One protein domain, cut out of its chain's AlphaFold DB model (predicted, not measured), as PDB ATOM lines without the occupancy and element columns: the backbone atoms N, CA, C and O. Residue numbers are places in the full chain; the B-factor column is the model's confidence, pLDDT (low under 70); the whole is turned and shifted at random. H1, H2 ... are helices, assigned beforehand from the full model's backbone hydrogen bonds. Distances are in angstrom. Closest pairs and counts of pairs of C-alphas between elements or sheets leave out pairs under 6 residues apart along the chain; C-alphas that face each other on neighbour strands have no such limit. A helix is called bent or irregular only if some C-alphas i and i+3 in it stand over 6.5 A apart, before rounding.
ATOM      1  N   TYR A   7     158.076  91.127 148.736       93.31
ATOM      2  CA  TYR A   7     157.584  92.475 148.493       93.31
ATOM      3  C   TYR A   7     158.281  93.124 147.302       93.31
ATOM      4  O   TYR A   7     157.609  93.767 146.502       93.31
ATOM      5  N   ASP A   8     159.591  92.928 147.160       91.00
ATOM      6  CA  ASP A   8     160.364  93.485 146.048       91.00
ATOM      7  C   ASP A   8     159.925  92.860 144.720       91.00
ATOM      8  O   ASP A   8     159.695  93.574 143.738       91.00
ATOM      9  N   VAL A   9     159.707  91.539 144.712       92.25
ATOM     10  CA  VAL A   9     159.201  90.819 143.534       92.25
ATOM     11  C   VAL A   9     157.813  91.328 143.151       92.25
ATOM     12  O   VAL A   9     157.598  91.727 142.008       92.25
ATOM     13  N   VAL A  10     156.874  91.378 144.102       93.25
ATOM     14  CA  VAL A  10     155.498  91.825 143.835       93.25
ATOM     15  C   VAL A  10     155.468  93.291 143.396       93.25
ATOM     16  O   VAL A  10     154.762  93.633 142.447       93.25
ATOM     17  N   PHE A  11     156.252  94.169 144.027       94.25
ATOM     18  CA  PHE A  11     156.289  95.580 143.643       94.25
ATOM     19  C   PHE A  11     156.827  95.789 142.229       94.25
ATOM     20  O   PHE A  11     156.293  96.622 141.493       94.25
ATOM     21  N   ARG A  12     157.825  95.000 141.820       92.56
ATOM     22  CA  ARG A  12     158.338  94.993 140.449       92.56
ATOM     23  C   ARG A  12     157.326  94.424 139.460       92.56
ATOM     24  O   ARG A  12     157.119  95.034 138.415       92.56
ATOM     25  N   THR A  13     156.688  93.302 139.782       92.88
ATOM     26  CA  THR A  13     155.726  92.633 138.893       92.88
ATOM     27  C   THR A  13     154.528  93.519 138.564       92.88
ATOM     28  O   THR A  13     154.139  93.603 137.402       92.88
ATOM     29  N   TYR A  14     153.980  94.216 139.564       93.56
ATOM     30  CA  TYR A  14     152.818  95.098 139.397       93.56
ATOM     31  C   TYR A  14     153.182  96.568 139.153       93.56
ATOM     32  O   TYR A  14     152.299  97.418 139.151       93.56
ATOM     33  N   GLU A  15     154.468  96.879 138.964       91.38
ATOM     34  CA  GLU A  15     154.974  98.236 138.698       91.38
ATOM     35  C   GLU A  15     154.581  99.281 139.773       91.38
ATOM     36  O   GLU A  15     154.506 100.480 139.515       91.38
ATOM     37  N   VAL A  16     154.418  98.849 141.031       91.19
ATOM     38  CA  VAL A  16     154.040  99.700 142.184       91.19
ATOM     39  C   VAL A  16     155.243 100.180 143.013       91.19
ATOM     40  O   VAL A  16     155.105 100.653 144.144       91.19
ATOM     41  N   ASN A  17     156.451 100.108 142.448       87.12
ATOM     42  CA  ASN A  17     157.697 100.538 143.097       87.12
ATOM     43  C   ASN A  17     157.698 102.013 143.513       87.12
ATOM     44  O   ASN A  17     158.352 102.370 144.492       87.12
ATOM     45  N   TYR A  18     156.959 102.865 142.806       85.56
ATOM     46  CA  TYR A  18     156.884 104.306 143.068       85.56
ATOM     47  C   TYR A  18     155.645 104.714 143.877       85.56
ATOM     48  O   TYR A  18     155.432 105.899 144.105       85.56
ATOM     49  N   ALA A  19     154.849 103.745 144.343       87.38
ATOM     50  CA  ALA A  19     153.712 104.028 145.208       87.38
ATOM     51  C   ALA A  19     154.158 104.693 146.522       87.38
ATOM     52  O   ALA A  19     155.268 104.461 147.026       87.38
ATOM     53  N   ASP A  20     153.267 105.501 147.095       91.56
ATOM     54  CA  ASP A  20     153.506 106.178 148.363       91.56
ATOM     55  C   ASP A  20     153.676 105.174 149.520       91.56
ATOM     56  O   ASP A  20     153.274 104.004 149.455       91.56
ATOM     57  N   LYS A  21     154.282 105.639 150.618       91.94
ATOM     58  CA  LYS A  21     154.599 104.792 151.777       91.94
ATOM     59  C   LYS A  21     153.355 104.105 152.361       91.94
ATOM     60  O   LYS A  21     153.428 102.927 152.712       91.94
ATOM     61  N   LYS A  22     152.218 104.805 152.422       92.81
ATOM     62  CA  LYS A  22     150.969 104.289 153.000       92.81
ATOM     63  C   LYS A  22     150.385 103.184 152.120       92.81
ATOM     64  O   LYS A  22     149.942 102.158 152.638       92.81
ATOM     65  N   THR A  23     150.432 103.350 150.801       90.00
ATOM     66  CA  THR A  23     150.015 102.314 149.847       90.00
ATOM     67  C   THR A  23     150.923 101.089 149.916       90.00
ATOM     68  O   THR A  23     150.424  99.970 150.046       90.00
ATOM     69  N   LYS A  24     152.248 101.268 149.966       92.06
ATOM     70  CA  LYS A  24     153.193 100.149 150.137       92.06
ATOM     71  C   LYS A  24     152.958  99.364 151.427       92.06
ATOM     72  O   LYS A  24     153.005  98.138 151.409       92.06
ATOM     73  N   GLU A  25     152.673 100.034 152.542       93.62
ATOM     74  CA  GLU A  25     152.336  99.360 153.804       93.62
ATOM     75  C   GLU A  25     151.037  98.547 153.711       93.62
ATOM     76  O   GLU A  25     150.986  97.421 154.212       93.62
ATOM     77  N   LYS A  26     150.005  99.072 153.034       94.00
ATOM     78  CA  LYS A  26     148.763  98.325 152.776       94.00
ATOM     79  C   LYS A  26     149.022  97.076 151.938       94.00
ATOM     80  O   LYS A  26     148.555  95.999 152.309       94.00
ATOM     81  N   ILE A  27     149.807  97.203 150.868       94.44
ATOM     82  CA  ILE A  27     150.164  96.073 150.006       94.44
ATOM     83  C   ILE A  27     150.959  95.028 150.799       94.44
ATOM     84  O   ILE A  27     150.619  93.852 150.754       94.44
ATOM     85  N   ARG A  28     151.952  95.433 151.606       94.69
ATOM     86  CA  ARG A  28     152.717  94.499 152.458       94.69
ATOM     87  C   ARG A  28     151.829  93.729 153.430       94.69
ATOM     88  O   ARG A  28     151.974  92.515 153.550       94.69
ATOM     89  N   LYS A  29     150.897  94.414 154.105       94.44
ATOM     90  CA  LYS A  29     149.924  93.772 155.006       94.44
ATOM     91  C   LYS A  29     149.040  92.780 154.255       94.44
ATOM     92  O   LYS A  29     148.804  91.681 154.749       94.44
ATOM     93  N   PHE A  30     148.577  93.157 153.066       94.94
ATOM     94  CA  PHE A  30     147.781  92.287 152.212       94.94
ATOM     95  C   PHE A  30     148.557  91.034 151.780       94.94
ATOM     96  O   PHE A  30     148.061  89.930 151.995       94.94
ATOM     97  N   ILE A  31     149.777  91.202 151.260       94.50
ATOM     98  CA  ILE A  31     150.663  90.102 150.855       94.50
ATOM     99  C   ILE A  31     150.916  89.170 152.037       94.50
ATOM    100  O   ILE A  31     150.684  87.978 151.914       94.50
ATOM    101  N   LYS A  32     151.313  89.705 153.201       93.00
ATOM    102  CA  LYS A  32     151.570  88.895 154.401       93.00
ATOM    103  C   LYS A  32     150.344  88.075 154.804       93.00
ATOM    104  O   LYS A  32     150.467  86.900 155.123       93.00
ATOM    105  N   ARG A  33     149.156  88.686 154.773       93.38
ATOM    106  CA  ARG A  33     147.908  88.001 155.127       93.38
ATOM    107  C   ARG A  33     147.569  86.880 154.149       93.38
ATOM    108  O   ARG A  33     147.132  85.832 154.599       93.38
ATOM    109  N   GLN A  34     147.735  87.103 152.844       93.81
ATOM    110  CA  GLN A  34     147.453  86.060 151.856       93.81
ATOM    111  C   GLN A  34     148.513  84.966 151.856       93.81
ATOM    112  O   GLN A  34     148.161  83.801 151.749       93.81
ATOM    113  N   LEU A  35     149.785  85.319 152.039       92.69
ATOM    114  CA  LEU A  35     150.865  84.340 152.105       92.69
ATOM    115  C   LEU A  35     150.648  83.382 153.280       92.69
ATOM    116  O   LEU A  35     150.644  82.179 153.078       92.69
ATOM    117  N   ASN A  36     150.348  83.914 154.468       92.00
ATOM    118  CA  ASN A  36     150.036  83.093 155.642       92.00
ATOM    119  C   ASN A  36     148.759  82.253 155.482       92.00
ATOM    120  O   ASN A  36     148.580  81.289 156.219       92.00
ATOM    121  N   LYS A  37     147.845  82.654 154.589       93.31
ATOM    122  CA  LYS A  37     146.605  81.922 154.324       93.31
ATOM    123  C   LYS A  37     146.848  80.735 153.390       93.31
ATOM    124  O   LYS A  37     146.346  79.657 153.672       93.31
ATOM    125  N   GLU A  38     147.578  80.951 152.298       91.44
ATOM    126  CA  GLU A  38     147.859  79.904 151.305       91.44
ATOM    127  C   GLU A  38     148.986  78.965 151.753       91.44
ATOM    128  O   GLU A  38     148.912  77.766 151.517       91.44
ATOM    129  N   TYR A  39     149.997  79.492 152.448       91.75
ATOM    130  CA  TYR A  39     151.161  78.736 152.913       91.75
ATOM    131  C   TYR A  39     151.404  78.979 154.412       91.75
ATOM    132  O   TYR A  39     152.274  79.771 154.794       91.75
ATOM    133  N   PRO A  40     150.620  78.334 155.296       86.50
ATOM    134  CA  PRO A  40     150.810  78.446 156.736       86.50
ATOM    135  C   PRO A  40     152.198  77.928 157.131       86.50
ATOM    136  O   PRO A  40     152.575  76.824 156.760       86.50
ATOM    137  N   ASN A  41     152.940  78.706 157.921       82.25
ATOM    138  CA  ASN A  41     154.262  78.352 158.466       82.25
ATOM    139  C   ASN A  41     155.413  78.190 157.450       82.25
ATOM    140  O   ASN A  41     156.521  77.854 157.865       82.25
ATOM    141  N   SER A  42     155.206  78.479 156.164       81.94
ATOM    142  CA  SER A  42     156.279  78.436 155.162       81.94
ATOM    143  C   SER A  42     156.984  79.787 155.023       81.94
ATOM    144  O   SER A  42     156.336  80.832 154.926       81.94
ATOM    145  N   ASP A  43     158.320  79.778 154.956       85.56
ATOM    146  CA  ASP A  43     159.077  80.962 154.537       85.56
ATOM    147  C   ASP A  43     158.997  81.131 153.015       85.56
ATOM    148  O   ASP A  43     159.089  80.161 152.264       85.56
ATOM    149  N   TRP A  44     158.898  82.379 152.547       88.75
ATOM    150  CA  TRP A  44     158.886  82.705 151.120       88.75
ATOM    151  C   TRP A  44     160.065  82.071 150.387       88.75
ATOM    152  O   TRP A  44     159.904  81.580 149.275       88.75
ATOM    153  N   ASN A  45     161.251  82.055 150.998       88.62
ATOM    154  CA  ASN A  45     162.438  81.519 150.342       88.62
ATOM    155  C   ASN A  45     162.378  79.998 150.168       88.62
ATOM    156  O   ASN A  45     162.908  79.511 149.171       88.62
ATOM    157  N   ALA A  46     161.687  79.292 151.068       88.81
ATOM    158  CA  ALA A  46     161.516  77.842 151.030       88.81
ATOM    159  C   ALA A  46     160.503  77.377 149.971       88.81
ATOM    160  O   ALA A  46     160.527  76.213 149.584       88.81
ATOM    161  N   LEU A  47     159.643  78.273 149.473       90.25
ATOM    162  CA  LEU A  47     158.683  77.939 148.423       90.25
ATOM    163  C   LEU A  47     159.387  77.627 147.094       90.25
ATOM    164  O   LEU A  47     160.328  78.321 146.676       90.25
ATOM    165  N   SER A  48     158.878  76.622 146.390       89.88
ATOM    166  CA  SER A  48     159.264  76.306 145.017       89.88
ATOM    167  C   SER A  48     158.943  77.468 144.067       89.88
ATOM    168  O   SER A  48     158.116  78.338 144.359       89.88
ATOM    169  N   LYS A  49     159.578  77.487 142.886       88.75
ATOM    170  CA  LYS A  49     159.257  78.479 141.840       88.75
ATOM    171  C   LYS A  49     157.759  78.459 141.509       88.75
ATOM    172  O   LYS A  49     157.148  79.515 141.406       88.75
ATOM    173  N   TYR A  50     157.169  77.268 141.406       87.12
ATOM    174  CA  TYR A  50     155.754  77.092 141.086       87.12
ATOM    175  C   TYR A  50     154.826  77.715 142.137       87.12
ATOM    176  O   TYR A  50     153.886  78.428 141.787       87.12
ATOM    177  N   GLU A  51     155.103  77.502 143.422       91.75
ATOM    178  CA  GLU A  51     154.308  78.083 144.514       91.75
ATOM    179  C   GLU A  51     154.428  79.611 144.547       91.75
ATOM    180  O   GLU A  51     153.427  80.317 144.713       91.75
ATOM    181  N   LYS A  52     155.644  80.129 144.323       93.12
ATOM    182  CA  LYS A  52     155.917  81.571 144.216       93.12
ATOM    183  C   LYS A  52     155.154  82.198 143.049       93.12
ATOM    184  O   LYS A  52     154.478  83.212 143.237       93.12
ATOM    185  N   ASP A  53     155.220  81.584 141.872       92.00
ATOM    186  CA  ASP A  53     154.555  82.067 140.662       92.00
ATOM    187  C   ASP A  53     153.030  81.976 140.790       92.00
ATOM    188  O   ASP A  53     152.331  82.936 140.467       92.00
ATOM    189  N   THR A  54     152.503  80.885 141.350       91.44
ATOM    190  CA  THR A  54     151.068  80.733 141.646       91.44
ATOM    191  C   THR A  54     150.589  81.845 142.573       91.44
ATOM    192  O   THR A  54     149.598  82.521 142.293       91.44
ATOM    193  N   PHE A  55     151.333  82.104 143.649       95.06
ATOM    194  CA  PHE A  55     150.972  83.153 144.590       95.06
ATOM    195  C   PHE A  55     150.920  84.531 143.922       95.06
ATOM    196  O   PHE A  55     149.935  85.259 144.073       95.06
ATOM    197  N   ILE A  56     151.968  84.887 143.172       95.06
ATOM    198  CA  ILE A  56     152.093  86.199 142.533       95.06
ATOM    199  C   ILE A  56     151.066  86.342 141.412       95.06
ATOM    200  O   ILE A  56     150.260  87.266 141.439       95.06
ATOM    201  N   TYR A  57     151.079  85.443 140.432       94.50
ATOM    202  CA  TYR A  57     150.368  85.624 139.169       94.50
ATOM    203  C   TYR A  57     148.923  85.121 139.188       94.50
ATOM    204  O   TYR A  57     148.164  85.461 138.280       94.50
ATOM    205  N   ILE A  58     148.515  84.369 140.217       91.62
ATOM    206  CA  ILE A  58     147.153  83.835 140.348       91.62
ATOM    207  C   ILE A  58     146.504  84.355 141.634       91.62
ATOM    208  O   ILE A  58     145.548  85.130 141.557       91.62
ATOM    209  N   THR A  59     147.041  84.012 142.810       94.19
ATOM    210  CA  THR A  59     146.385  84.278 144.107       94.19
ATOM    211  C   THR A  59     146.149  85.765 144.355       94.19
ATOM    212  O   THR A  59     145.043  86.177 144.718       94.19
ATOM    213  N   ILE A  60     147.177  86.600 144.180       95.88
ATOM    214  CA  ILE A  60     147.066  88.035 144.482       95.88
ATOM    215  C   ILE A  60     146.718  88.890 143.257       95.88
ATOM    216  O   ILE A  60     146.405  90.072 143.429       95.88
ATOM    217  N   LYS A  61     146.718  88.311 142.046       94.50
ATOM    218  CA  LYS A  61     146.597  89.029 140.764       94.50
ATOM    219  C   LYS A  61     145.421  89.984 140.723       94.50
ATOM    220  O   LYS A  61     145.617  91.176 140.495       94.50
ATOM    221  N   HIS A  62     144.219  89.473 140.966       92.88
ATOM    222  CA  HIS A  62     142.995  90.258 140.825       92.88
ATOM    223  C   HIS A  62     143.009  91.497 141.726       92.88
ATOM    224  O   HIS A  62     142.741  92.610 141.282       92.88
ATOM    225  N   LYS A  63     143.389  91.325 142.998       92.81
ATOM    226  CA  LYS A  63     143.417  92.437 143.952       92.81
ATOM    227  C   LYS A  63     144.564  93.405 143.682       92.81
ATOM    228  O   LYS A  63     144.383  94.604 143.846       92.81
ATOM    229  N   MET A  64     145.725  92.907 143.257       94.81
ATOM    230  CA  MET A  64     146.842  93.769 142.874       94.81
ATOM    231  C   MET A  64     146.481  94.653 141.681       94.81
ATOM    232  O   MET A  64     146.646  95.868 141.768       94.81
ATOM    233  N   LEU A  65     145.920  94.074 140.614       92.88
ATOM    234  CA  LEU A  65     145.505  94.824 139.428       92.88
ATOM    235  C   LEU A  65     144.392  95.833 139.745       92.88
ATOM    236  O   LEU A  65     144.493  96.995 139.356       92.88
ATOM    237  N   ASN A  66     143.358  95.434 140.483       90.69
ATOM    238  CA  ASN A  66     142.199  96.301 140.691       90.69
ATOM    239  C   ASN A  66     142.449  97.408 141.718       90.69
ATOM    240  O   ASN A  66     142.092  98.556 141.465       90.69
ATOM    241  N   ASP A  67     143.106  97.094 142.836       91.25
ATOM    242  CA  ASP A  67     143.163  98.013 143.978       91.25
ATOM    243  C   ASP A  67     144.448  98.851 144.019       91.25
ATOM    244  O   ASP A  67     144.491  99.869 144.713       91.25
ATOM    245  N   TYR A  68     145.513  98.413 143.336       89.25
ATOM    246  CA  TYR A  68     146.853  98.979 143.526       89.25
ATOM    247  C   TYR A  68     147.577  99.379 142.237       89.25
ATOM    248  O   TYR A  68     148.607 100.047 142.331       89.25
ATOM    249  N   THR A  69     147.064  99.025 141.054       87.50
ATOM    250  CA  THR A  69     147.631  99.490 139.773       87.50
ATOM    251  C   THR A  69     146.809 100.618 139.163       87.50
ATOM    252  O   THR A  69     145.602 100.720 139.381       87.50
ATOM    253  N   VAL A  70     147.474 101.484 138.394       85.38
ATOM    254  CA  VAL A  70     146.821 102.609 137.714       85.38
ATOM    255  C   VAL A  70     146.004 102.080 136.537       85.38
ATOM    256  O   VAL A  70     146.524 101.309 135.727       85.38
ATOM    257  N   GLU A  71     144.759 102.546 136.412       84.06
ATOM    258  CA  GLU A  71     143.785 102.148 135.380       84.06
ATOM    259  C   GLU A  71     144.403 102.097 133.969       84.06
ATOM    260  O   GLU A  71     144.255 101.115 133.246       84.06
ATOM    261  N   THR A  72     145.193 103.115 133.610       83.56
ATOM    262  CA  THR A  72     145.841 103.253 132.292       83.56
ATOM    263  C   THR A  72     146.887 102.176 131.999       83.56
ATOM    264  O   THR A  72     147.165 101.879 130.837       83.56
ATOM    265  N   THR A  73     147.471 101.574 133.037       84.81
ATOM    266  CA  THR A  73     148.498 100.525 132.931       84.81
ATOM    267  C   THR A  73     147.951  99.121 133.178       84.81
ATOM    268  O   THR A  73     148.600  98.149 132.786       84.81
ATOM    269  N   ARG A  74     146.751  99.003 133.764       89.19
ATOM    270  CA  ARG A  74     146.157  97.732 134.203       89.19
ATOM    271  C   ARG A  74     146.076  96.717 133.065       89.19
ATOM    272  O   ARG A  74     146.628  95.630 133.187       89.19
ATOM    273  N   THR A  75     145.500  97.096 131.925       89.06
ATOM    274  CA  THR A  75     145.349  96.203 130.760       89.06
ATOM    275  C   THR A  75     146.693  95.738 130.197       89.06
ATOM    276  O   THR A  75     146.830  94.605 129.739       89.06
ATOM    277  N   LYS A  76     147.716  96.603 130.221       90.88
ATOM    278  CA  LYS A  76     149.068  96.254 129.760       90.88
ATOM    279  C   LYS A  76     149.736  95.266 130.721       90.88
ATOM    280  O   LYS A  76     150.337  94.295 130.264       90.88
ATOM    281  N   LEU A  77     149.624  95.510 132.026       92.12
ATOM    282  CA  LEU A  77     150.151  94.631 133.070       92.12
ATOM    283  C   LEU A  77     149.466  93.268 133.059       92.12
ATOM    284  O   LEU A  77     150.144  92.248 133.122       92.12
ATOM    285  N   GLU A  78     148.146  93.246 132.910       92.75
ATOM    286  CA  GLU A  78     147.372  92.014 132.814       92.75
ATOM    287  C   GLU A  78     147.826  91.159 131.628       92.75
ATOM    288  O   GLU A  78     148.209  90.009 131.825       92.75
ATOM    289  N   ARG A  79     147.946  91.746 130.430       92.50
ATOM    290  CA  ARG A  79     148.475  91.039 129.249       92.50
ATOM    291  C   ARG A  79     149.894  90.508 129.454       92.50
ATOM    292  O   ARG A  79     150.212  89.421 128.979       92.50
ATOM    293  N   LYS A  80     150.757  91.268 130.136       92.62
ATOM    294  CA  LYS A  80     152.133  90.849 130.445       92.62
ATOM    295  C   LYS A  80     152.146  89.642 131.385       92.62
ATOM    296  O   LYS A  80     152.891  88.699 131.138       92.62
ATOM    297  N   ILE A  81     151.314  89.664 132.427       93.19
ATOM    298  CA  ILE A  81     151.155  88.550 133.369       93.19
ATOM    299  C   ILE A  81     150.586  87.323 132.651       93.19
ATOM    300  O   ILE A  81     151.151  86.240 132.771       93.19
ATOM    301  N   ASP A  82     149.539  87.491 131.849       91.94
ATOM    302  CA  ASP A  82     148.914  86.381 131.120       91.94
ATOM    303  C   ASP A  82     149.875  85.756 130.105       91.94
ATOM    304  O   ASP A  82     149.930  84.535 129.968       91.94
ATOM    305  N   SER A  83     150.690  86.575 129.436       92.38
ATOM    306  CA  SER A  83     151.744  86.075 128.553       92.38
ATOM    307  C   SER A  83     152.824  85.307 129.312       92.38
ATOM    308  O   SER A  83     153.310  84.308 128.790       92.38
ATOM    309  N   TYR A  84     153.215  85.756 130.510       91.56
ATOM    310  CA  TYR A  84     154.177  85.034 131.345       91.56
ATOM    311  C   TYR A  84     153.619  83.667 131.746       91.56
ATOM    312  O   TYR A  84     154.243  82.647 131.470       91.56
ATOM    313  N   VAL A  85     152.401  83.641 132.296       90.06
ATOM    314  CA  VAL A  85     151.721  82.406 132.712       90.06
ATOM    315  C   VAL A  85     151.576  81.444 131.533       90.06
ATOM    316  O   VAL A  85     151.912  80.269 131.653       90.06
ATOM    317  N   LYS A  86     151.152  81.937 130.362       90.62
ATOM    318  CA  LYS A  86     151.047  81.122 129.144       90.62
ATOM    319  C   LYS A  86     152.391  80.517 128.730       90.62
ATOM    320  O   LYS A  86     152.429  79.352 128.345       90.62
ATOM    321  N   ASN A  87     153.474  81.286 128.793       90.06
ATOM    322  CA  ASN A  87     154.803  80.798 128.426       90.06
ATOM    323  C   ASN A  87     155.312  79.736 129.408       90.06
ATOM    324  O   ASN A  87     155.840  78.723 128.960       90.06
ATOM    325  N   GLU A  88     155.105  79.924 130.713       87.75
ATOM    326  CA  GLU A  88     155.438  78.904 131.716       87.75
ATOM    327  C   GLU A  88     154.633  77.619 131.476       87.75
ATOM    328  O   GLU A  88     155.213  76.538 131.447       87.75
ATOM    329  N   PHE A  89     153.329  77.710 131.183       85.38
ATOM    330  CA  PHE A  89     152.523  76.538 130.812       85.38
ATOM    331  C   PHE A  89     153.061  75.803 129.577       85.38
ATOM    332  O   PHE A  89     153.115  74.575 129.577       85.38
ATOM    333  N   LEU A  90     153.481  76.529 128.536       85.81
ATOM    334  CA  LEU A  90     154.087  75.921 127.346       85.81
ATOM    335  C   LEU A  90     155.422  75.235 127.664       85.81
ATOM    336  O   LEU A  90     155.712  74.173 127.114       85.81
ATOM    337  N   GLN A  91     156.225  75.810 128.562       87.81
ATOM    338  CA  GLN A  91     157.453  75.171 129.035       87.81
ATOM    339  C   GLN A  91     157.154  73.903 129.840       87.81
ATOM    340  O   GLN A  91     157.802  72.884 129.615       87.81
ATOM    341  N   PHE A  92     156.149  73.926 130.720       84.00
ATOM    342  CA  PHE A  92     155.721  72.734 131.452       84.00
ATOM    343  C   PHE A  92     155.242  71.623 130.514       84.00
ATOM    344  O   PHE A  92     155.679  70.487 130.669       84.00
ATOM    345  N   ASP A  93     154.420  71.939 129.511       83.31
ATOM    346  CA  ASP A  93     153.980  70.964 128.503       83.31
ATOM    347  C   ASP A  93     155.170  70.365 127.732       83.31
ATOM    348  O   ASP A  93     155.258  69.149 127.563       83.31
ATOM    349  N   SER A  94     156.138  71.198 127.336       88.50
ATOM    350  CA  SER A  94     157.377  70.731 126.700       88.50
ATOM    351  C   SER A  94     158.176  69.796 127.610       88.50
ATOM    352  O   SER A  94     158.616  68.738 127.163       88.50
ATOM    353  N   ASN A  95     158.347  70.156 128.883       86.19
ATOM    354  CA  ASN A  95     159.094  69.350 129.847       86.19
ATOM    355  C   ASN A  95     158.401  68.010 130.118       86.19
ATOM    356  O   ASN A  95     159.066  66.978 130.155       86.19
ATOM    357  N   ILE A  96     157.070  68.002 130.246       87.81
ATOM    358  CA  ILE A  96     156.280  66.773 130.406       87.81
ATOM    359  C   ILE A  96     156.430  65.883 129.170       87.81
ATOM    360  O   ILE A  96     156.681  64.691 129.304       87.81
ATOM    361  N   LYS A  97     156.344  66.445 127.958       90.75
ATOM    362  CA  LYS A  97     156.542  65.685 126.713       90.75
ATOM    363  C   LYS A  97     157.936  65.080 126.614       90.75
ATOM    364  O   LYS A  97     158.065  63.921 126.228       90.75
ATOM    365  N   GLN A  98     158.968  65.839 126.973       88.19
ATOM    366  CA  GLN A  98     160.340  65.334 127.018       88.19
ATOM    367  C   GLN A  98     160.476  64.215 128.051       88.19
ATOM    368  O   GLN A  98     161.022  63.164 127.735       88.19
ATOM    369  N   HIS A  99     159.925  64.401 129.250       87.06
ATOM    370  CA  HIS A  99     159.944  63.388 130.302       87.06
ATOM    371  C   HIS A  99     159.220  62.101 129.890       87.06
ATOM    372  O   HIS A  99     159.763  61.014 130.055       87.06
ATOM    373  N   ASN A 100     158.040  62.211 129.282       89.38
ATOM    374  CA  ASN A 100     157.302  61.054 128.778       89.38
ATOM    375  C   ASN A 100     158.079  60.344 127.663       89.38
ATOM    376  O   ASN A 100     158.203  59.130 127.695       89.38
ATOM    377  N   THR A 101     158.687  61.099 126.742       90.38
ATOM    378  CA  THR A 101     159.543  60.527 125.686       90.38
ATOM    379  C   THR A 101     160.716  59.743 126.280       90.38
ATOM    380  O   THR A 101     161.066  58.673 125.790       90.38
ATOM    381  N   LEU A 102     161.320  60.262 127.350       87.06
ATOM    382  CA  LEU A 102     162.398  59.601 128.080       87.06
ATOM    383  C   LEU A 102     161.919  58.300 128.748       87.06
ATOM    384  O   LEU A 102     162.586  57.274 128.637       87.06
TER     385      LEU A 102
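What this domain is: This is residues 7 to 102 of the 264 residues of an uncharacterized protein of Pseudobutyrivibrio sp. OR37 (UniProt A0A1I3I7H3). One long helix, H5, runs along one side of a small flat body made by four shorter helices, and its last part, residues 89 to 102, sticks out beyond that body as a bare arm. H2 makes the opposite side of the body, H3 and H4 follow each other in the space between H2 and H5, and the short H1 stands crosswise to H2 in that same space. The printed part has 96 residues with five named helices, in the order H1, H2, H3, H4, H5 along the chain, and no named strand; the class is all helix. It is only just loose, close to compact, with a radius of gyration of the C-alphas of 15.3 A. The C-alphas span 52 by 35 by 17 A, an only just flat outline, and the arm of H5 makes much of the length.

How they stand to each other: The longest helix is H5, residues 71 to 102. It touches H4, residues 61 to 68, with residues 74 to 78 alone; the closest C-alphas are those of Leu 65 and Arg 74, 6.0 A apart. These two helices form a helical hairpin, at a shallow tilt of 19 degrees, opposite ways. H3, residues 49 to 59, is close to H5 but not clearly touching, and the closest C-alphas are those of Tyr 57 and Ile 81, 6.5 A apart. Their tilt of 37 degrees is only just steep, and they run opposite ways. H3 and H4 meet only through their link. H2, residues 21 to 38, is apart from H5. It is close to H4 but not clearly touching, with the C-alphas of Thr 23 and Tyr 68 closest at 7.8 A, at a shallow tilt of 22 degrees, opposite ways. H2 is also close to H3 but not clearly touching, with the C-alphas of Leu 35 and Phe 55 closest at 7.6 A, at a steep tilt of 65 degrees, opposite ways. H1, residues 7 to 13, is close to H2 but not clearly touching, and the closest C-alphas are those of Tyr 7 and Arg 28, 6.6 A apart; their lines are about perpendicular, at 81 degrees. H1 is close to H3 but not clearly touching, with the C-alphas of Val 10 and Ile 56 closest at 6.7 A; at 71 degrees their lines are only just about perpendicular. H1 and H4 are near each other, while H1 and H5 are only just apart, with their closest C-alphas at 8.3 A. In H1, H2, H3 and H4 every O i to N i+4 pair is within hydrogen-bond range; in H5, 26 of 28 are.

Where its parts are: H5 measures 47.0 A from C-alpha 71 to C-alpha 102, which is printed at (162.398, 59.601, 128.080). It is irregular: C-alphas 72 and 75 are 7.2 A apart, against about 5 A in a regular helix, and its line is a rough one. H4, from Lys 61 to Tyr 68, measures 10.3 A. H3 measures 14.3 A from Lys 49 to Thr 59; it is neither bent nor irregular, but only just, with C-alphas 56 and 59 at 6.2 A. H2 measures 25.8 A and begins with C-alpha 21 at (154.599, 104.792, 151.777). H1 measures 9.8 A and begins with C-alpha 7 at (157.584, 92.475, 148.493).

The domain as a whole: The two C-alphas farthest apart, those of Lys 22 and Leu 102, are 52.4 A from each other. Without residues 89 to 102, which stand free, the body has 82 residues, spans 37 by 34 by 17 A and has a radius of gyration of 12.6 A. The printed part has no cut. The links from H3 to H4 and from H4 to H5 are tight, those from H1 to H2 and from H2 to H3 are short, and no link is long. The mean pLDDT of the printed part is 90.5, and no printed residue is under 70.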